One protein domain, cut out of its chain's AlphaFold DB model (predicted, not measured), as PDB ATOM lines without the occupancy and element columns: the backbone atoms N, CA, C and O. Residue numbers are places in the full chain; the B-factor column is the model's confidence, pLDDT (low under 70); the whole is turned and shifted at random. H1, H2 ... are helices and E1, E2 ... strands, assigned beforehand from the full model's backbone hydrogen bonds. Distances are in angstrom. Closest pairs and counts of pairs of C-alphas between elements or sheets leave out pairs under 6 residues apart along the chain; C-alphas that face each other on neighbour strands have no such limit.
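AT A GLANCE: This is residues 390 to 438 of the 453 residues of the protein "Toprim domain-containing protein" of Thermosporothrix hazakensis (UniProt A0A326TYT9). With little regular structure, the domain is a small two-strand hairpin, E1 and E2, between a long loop, residues 390 to 405, and a helix, H1, whose far end sticks out with the tail as residues 430 to 438. The 49 printed residues run E1, E2, H1; the sheet, E1 - E2, is antiparallel, and the class is mixed, with 19 residues in named elements. It is only just compact, close to loose, with a radius of gyration of the C-alphas of 11.3 A, and elongated, spanning 32 by 19 by 17 A.

IN THESE COORDINATES: E1 is residues 406 to 408, beginning at C-alpha 406 (-46.574, 3.081, 44.321). E2 is residues 415 to 417. H1, residues 423 to 435, is 18.4 A long and ends at C-alpha 435 (-28.148, -5.128, 45.017).

HOW THE PARTS SIT: E1 and E2 form an antiparallel hairpin at 154 degrees, with N 407 and O 416 2.8 A apart, within hydrogen-bond range. E1 and H1 are near each other, with 5 pairs of C-alphas within 10 A. In H1 every O i to N i+4 pair is within hydrogen-bond range.

THE WHOLE: The farthest C-alphas, of Trp 396 and Pro 438, are 34.3 A apart. The printed part has no cut and no long link. Mean pLDDT of the printed part is 72.6; 21 residues are under 70, among them 431 to 438.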
ATOM      1  N   ARG A 390     -54.760  -2.565  41.761       84.81
ATOM      2  CA  ARG A 390     -54.614  -1.212  41.190       84.81
ATOM      3  C   ARG A 390     -54.820  -0.084  42.202       84.81
ATOM      4  O   ARG A 390     -54.697   1.077  41.836       84.81
ATOM      5  N   ASN A 391     -55.099  -0.393  43.470       85.00
ATOM      6  CA  ASN A 391     -55.411   0.606  44.495       85.00
ATOM      7  C   ASN A 391     -54.550   0.420  45.745       85.00
ATOM      8  O   ASN A 391     -54.272  -0.709  46.150       85.00
ATOM      9  N   CYS A 392     -54.180   1.525  46.399       81.69
ATOM     10  CA  CYS A 392     -53.493   1.474  47.683       81.69
ATOM     11  C   CYS A 392     -54.347   0.731  48.723       81.69
ATOM     12  O   CYS A 392     -55.477   1.128  48.993       81.69
ATOM     13  N   CYS A 393     -53.794  -0.283  49.386       81.88
ATOM     14  CA  CYS A 393     -54.530  -1.100  50.355       81.88
ATOM     15  C   CYS A 393     -54.893  -0.371  51.665       81.88
ATOM     16  O   CYS A 393     -55.580  -0.945  52.506       81.88
ATOM     17  N   ILE A 394     -54.426   0.869  51.855       74.31
ATOM     18  CA  ILE A 394     -54.720   1.698  53.034       74.31
ATOM     19  C   ILE A 394     -55.701   2.820  52.691       74.31
ATOM     20  O   ILE A 394     -56.735   2.950  53.339       74.31
ATOM     21  N   CYS A 395     -55.400   3.628  51.670       79.19
ATOM     22  CA  CYS A 395     -56.214   4.798  51.324       79.19
ATOM     23  C   CYS A 395     -57.056   4.639  50.057       79.19
ATOM     24  O   CYS A 395     -57.729   5.587  49.676       79.19
ATOM     25  N   TRP A 396     -57.009   3.473  49.406       80.69
ATOM     26  CA  TRP A 396     -57.774   3.134  48.198       80.69
ATOM     27  C   TRP A 396     -57.508   4.012  46.964       80.69
ATOM     28  O   TRP A 396     -58.178   3.851  45.944       80.69
ATOM     29  N   GLU A 397     -56.492   4.874  47.018       82.25
ATOM     30  CA  GLU A 397     -56.032   5.695  45.892       82.25
ATOM     31  C   GLU A 397     -55.608   4.811  44.713       82.25
ATOM     32  O   GLU A 397     -54.881   3.832  44.913       82.25
ATOM     33  N   SER A 398     -56.053   5.150  43.503       82.50
ATOM     34  CA  SER A 398     -55.794   4.351  42.300       82.50
ATOM     35  C   SER A 398     -54.439   4.679  41.667       82.50
ATOM     36  O   SER A 398     -54.074   5.848  41.507       82.50
ATOM     37  N   LEU A 399     -53.735   3.626  41.243       79.00
ATOM     38  CA  LEU A 399     -52.512   3.664  40.441       79.00
ATOM     39  C   LEU A 399     -52.726   4.409  39.113       79.00
ATOM     40  O   LEU A 399     -51.817   5.071  38.628       79.00
ATOM     41  N   ASP A 400     -53.930   4.325  38.539       78.25
ATOM     42  CA  ASP A 400     -54.249   4.925  37.237       78.25
ATOM     43  C   ASP A 400     -54.664   6.407  37.336       78.25
ATOM     44  O   ASP A 400     -54.790   7.080  36.315       78.25
ATOM     45  N   ALA A 401     -54.922   6.917  38.546       64.06
ATOM     46  CA  ALA A 401     -55.534   8.234  38.758       64.06
ATOM     47  C   ALA A 401     -54.647   9.235  39.516       64.06
ATOM     48  O   ALA A 401     -55.045  10.389  39.677       64.06
ATOM     49  N   SER A 402     -53.462   8.829  39.986       60.53
ATOM     50  CA  SER A 402     -52.651   9.647  40.893       60.53
ATOM     51  C   SER A 402     -51.215   9.848  40.399       60.53
ATOM     52  O   SER A 402     -50.579   8.943  39.873       60.53
ATOM     53  N   GLY A 403     -50.682  11.060  40.588       69.75
ATOM     54  CA  GLY A 403     -49.265  11.386  40.370       69.75
ATOM     55  C   GLY A 403     -48.360  10.946  41.528       69.75
ATOM     56  O   GLY A 403     -47.383  11.627  41.818       69.75
ATOM     57  N   LEU A 404     -48.752   9.889  42.243       74.19
ATOM     58  CA  LEU A 404     -48.035   9.328  43.386       74.19
ATOM     59  C   LEU A 404     -47.259   8.090  42.937       74.19
ATOM     60  O   LEU A 404     -47.751   7.317  42.117       74.19
ATOM     61  N   ASP A 405     -46.090   7.862  43.529       82.31
ATOM     62  CA  ASP A 405     -45.386   6.595  43.360       82.31
ATOM     63  C   ASP A 405     -46.075   5.484  44.166       82.31
ATOM     64  O   ASP A 405     -46.612   5.713  45.258       82.31
ATOM     65  N   PHE A 406     -46.029   4.256  43.648       85.50
ATOM     66  CA  PHE A 406     -46.574   3.081  44.321       85.50
ATOM     67  C   PHE A 406     -45.557   1.948  44.416       85.50
ATOM     68  O   PHE A 406     -44.726   1.744  43.534       85.50
ATOM     69  N   ASN A 407     -45.666   1.181  45.497       83.12
ATOM     70  CA  ASN A 407     -44.810   0.048  45.803       83.12
ATOM     71  C   ASN A 407     -45.663  -1.199  46.034       83.12
ATOM     72  O   ASN A 407     -46.557  -1.199  46.883       83.12
ATOM     73  N   PHE A 408     -45.355  -2.268  45.306       81.50
ATOM     74  CA  PHE A 408     -45.943  -3.577  45.563       81.50
ATOM     75  C   PHE A 408     -45.249  -4.255  46.751       81.50
ATOM     76  O   PHE A 408     -44.044  -4.090  46.965       81.50
ATOM     77  N   SER A 409     -46.005  -5.037  47.519       69.25
ATOM     78  CA  SER A 409     -45.441  -5.985  48.480       69.25
ATOM     79  C   SER A 409     -44.557  -7.023  47.765       69.25
ATOM     80  O   SER A 409     -44.723  -7.253  46.566       69.25
ATOM     81  N   PRO A 410     -43.620  -7.689  48.470       63.75
ATOM     82  CA  PRO A 410     -42.717  -8.667  47.853       63.75
ATOM     83  C   PRO A 410     -43.422  -9.829  47.142       63.75
ATOM     84  O   PRO A 410     -42.839 -10.436  46.251       63.75
ATOM     85  N   ASP A 411     -44.660 -10.134  47.534       67.62
ATOM     86  CA  ASP A 411     -45.516 -11.165  46.943       67.62
ATOM     87  C   ASP A 411     -46.460 -10.633  45.846       67.62
ATOM     88  O   ASP A 411     -47.250 -11.402  45.307       67.62
ATOM     89  N   GLY A 412     -46.412  -9.334  45.523       72.31
ATOM     90  CA  GLY A 412     -47.229  -8.690  44.487       72.31
ATOM     91  C   GLY A 412     -48.706  -8.479  44.846       72.31
ATOM     92  O   GLY A 412     -49.442  -7.891  44.057       72.31
ATOM     93  N   LYS A 413     -49.152  -8.916  46.030       75.69
ATOM     94  CA  LYS A 413     -50.580  -8.971  46.397       75.69
ATOM     95  C   LYS A 413     -51.139  -7.677  46.977       75.69
ATOM     96  O   LYS A 413     -52.355  -7.525  47.076       75.69
ATOM     97  N   GLN A 414     -50.279  -6.757  47.398       78.81
ATOM     98  CA  GLN A 414     -50.680  -5.486  47.993       78.81
ATOM     99  C   GLN A 414     -49.956  -4.336  47.312       78.81
ATOM    100  O   GLN A 414     -48.758  -4.412  47.050       78.81
ATOM    101  N   LEU A 415     -50.689  -3.254  47.074       84.44
ATOM    102  CA  LEU A 415     -50.161  -2.013  46.535       84.44
ATOM    103  C   LEU A 415     -50.199  -0.941  47.629       84.44
ATOM    104  O   LEU A 415     -51.224  -0.741  48.280       84.44
ATOM    105  N   TYR A 416     -49.099  -0.227  47.827       83.50
ATOM    106  CA  TYR A 416     -49.000   0.897  48.755       83.50
ATOM    107  C   TYR A 416     -48.650   2.158  47.975       83.50
ATOM    108  O   TYR A 416     -47.715   2.128  47.183       83.50
ATOM    109  N   CYS A 417     -49.343   3.276  48.202       85.25
ATOM    110  CA  CYS A 417     -48.846   4.560  47.704       85.25
ATOM    111  C   CYS A 417     -47.639   5.017  48.539       85.25
ATOM    112  O   CYS A 417     -47.433   4.550  49.665       85.25
ATOM    113  N   GLU A 418     -46.850   5.954  48.024       82.12
ATOM    114  CA  GLU A 418     -45.660   6.493  48.698       82.12
ATOM    115  C   GLU A 418     -45.933   6.974  50.136       82.12
ATOM    116  O   GLU A 418     -45.095   6.790  51.017       82.12
ATOM    117  N   ARG A 419     -47.137   7.496  50.414       83.31
ATOM    118  CA  ARG A 419     -47.541   7.989  51.745       83.31
ATOM    119  C   ARG A 419     -47.807   6.873  52.753       83.31
ATOM    120  O   ARG A 419     -47.680   7.092  53.952       83.31
ATOM    121  N   HIS A 420     -48.196   5.692  52.274       84.88
ATOM    122  CA  HIS A 420     -48.577   4.546  53.103       84.88
ATOM    123  C   HIS A 420     -47.616   3.365  52.959       84.88
ATOM    124  O   HIS A 420     -47.893   2.289  53.484       84.88
ATOM    125  N   THR A 421     -46.491   3.548  52.264       79.50
ATOM    126  CA  THR A 421     -45.457   2.519  52.138       79.50
ATOM    127  C   THR A 421     -44.839   2.258  53.520       79.50
ATOM    128  O   THR A 421     -44.246   3.171  54.101       79.50
ATOM    129  N   PRO A 422     -44.949   1.035  54.078       66.44
ATOM    130  CA  PRO A 422     -44.393   0.727  55.388       66.44
ATOM    131  C   PRO A 422     -42.866   0.843  55.398       66.44
ATOM    132  O   PRO A 422     -42.197   0.473  54.433       66.44
ATOM    133  N   GLN A 423     -42.288   1.268  56.523       64.69
ATOM    134  CA  GLN A 423     -40.841   1.502  56.633       64.69
ATOM    135  C   GLN A 423     -39.999   0.251  56.315       64.69
ATOM    136  O   GLN A 423     -38.929   0.364  55.717       64.69
ATOM    137  N   TRP A 424     -40.496  -0.943  56.655       72.62
ATOM    138  CA  TRP A 424     -39.840  -2.209  56.317       72.62
ATOM    139  C   TRP A 424     -39.817  -2.465  54.802       72.62
ATOM    140  O   TRP A 424     -38.819  -2.962  54.283       72.62
ATOM    141  N   LEU A 425     -40.877  -2.082  54.079       59.97
ATOM    142  CA  LEU A 425     -40.971  -2.246  52.628       59.97
ATOM    143  C   LEU A 425     -40.017  -1.276  51.928       59.97
ATOM    144  O   LEU A 425     -39.296  -1.666  51.014       59.97
ATOM    145  N   THR A 426     -39.906  -0.047  52.433       68.25
ATOM    146  CA  THR A 426     -38.896   0.920  51.982       68.25
ATOM    147  C   THR A 426     -37.474   0.387  52.181       68.25
ATOM    148  O   THR A 426     -36.645   0.476  51.277       68.25
ATOM    149  N   GLN A 427     -37.175  -0.215  53.337       64.38
ATOM    150  CA  GLN A 427     -35.869  -0.834  53.603       64.38
ATOM    151  C   GLN A 427     -35.595  -2.029  52.676       64.38
ATOM    152  O   GLN A 427     -34.487  -2.156  52.153       64.38
ATOM    153  N   TYR A 428     -36.603  -2.868  52.434       63.84
ATOM    154  CA  TYR A 428     -36.531  -4.002  51.515       63.84
ATOM    155  C   TYR A 428     -36.231  -3.554  50.078       63.84
ATOM    156  O   TYR A 428     -35.272  -4.025  49.464       63.84
ATOM    157  N   LEU A 429     -36.982  -2.578  49.563       69.25
ATOM    158  CA  LEU A 429     -36.805  -2.040  48.214       69.25
ATOM    159  C   LEU A 429     -35.470  -1.307  48.054       69.25
ATOM    160  O   LEU A 429     -34.815  -1.457  47.025       69.25
ATOM    161  N   ASN A 430     -35.012  -0.581  49.077       72.12
ATOM    162  CA  ASN A 430     -33.684   0.037  49.077       72.12
ATOM    163  C   ASN A 430     -32.569  -1.011  49.022       72.12
ATOM    164  O   ASN A 430     -31.601  -0.830  48.288       72.12
ATOM    165  N   LYS A 431     -32.716  -2.127  49.744       65.44
ATOM    166  CA  LYS A 431     -31.761  -3.238  49.699       65.44
ATOM    167  C   LYS A 431     -31.732  -3.893  48.317       65.44
ATOM    168  O   LYS A 431     -30.652  -4.150  47.798       65.44
ATOM    169  N   ILE A 432     -32.889  -4.087  47.680       65.44
ATOM    170  CA  ILE A 432     -32.967  -4.586  46.296       65.44
ATOM    171  C   ILE A 432     -32.337  -3.597  45.312       65.44
ATOM    172  O   ILE A 432     -31.548  -4.005  44.466       65.44
ATOM    173  N   ARG A 433     -32.617  -2.295  45.438       69.75
ATOM    174  CA  ARG A 433     -32.000  -1.258  44.598       69.75
ATOM    175  C   ARG A 433     -30.483  -1.207  44.773       69.75
ATOM    176  O   ARG A 433     -29.790  -1.033  43.784       69.75
ATOM    177  N   GLN A 434     -29.962  -1.404  45.984       64.62
ATOM    178  CA  GLN A 434     -28.517  -1.497  46.235       64.62
ATOM    179  C   GLN A 434     -27.890  -2.749  45.615       64.62
ATOM    180  O   GLN A 434     -26.780  -2.677  45.097       64.62
ATOM    181  N   LEU A 435     -28.596  -3.881  45.644       54.34
ATOM    182  CA  LEU A 435     -28.148  -5.128  45.017       54.34
ATOM    183  C   LEU A 435     -28.201  -5.064  43.482       54.34
ATOM    184  O   LEU A 435     -27.390  -5.705  42.822       54.34
ATOM    185  N   ASN A 436     -29.122  -4.267  42.935       47.88
ATOM    186  CA  ASN A 436     -29.361  -4.128  41.497       47.88
ATOM    187  C   ASN A 436     -28.805  -2.824  40.899       47.88
ATOM    188  O   ASN A 436     -29.031  -2.557  39.719       47.88
ATOM    189  N   ALA A 437     -28.102  -1.995  41.679       43.72
ATOM    190  CA  ALA A 437     -27.506  -0.765  41.174       43.72
ATOM    191  C   ALA A 437     -26.366  -1.117  40.199       43.72
ATOM    192  O   ALA A 437     -25.416  -1.797  40.603       43.72
ATOM    193  N   PRO A 438     -26.411  -0.669  38.929       43.34
ATOM    194  CA  PRO A 438     -25.290  -0.849  38.020       43.34
ATOM    195  C   PRO A 438     -24.068  -0.120  38.586       43.34
ATOM    196  O   PRO A 438     -24.148   1.049  38.966       43.34
TER     197      PRO A 438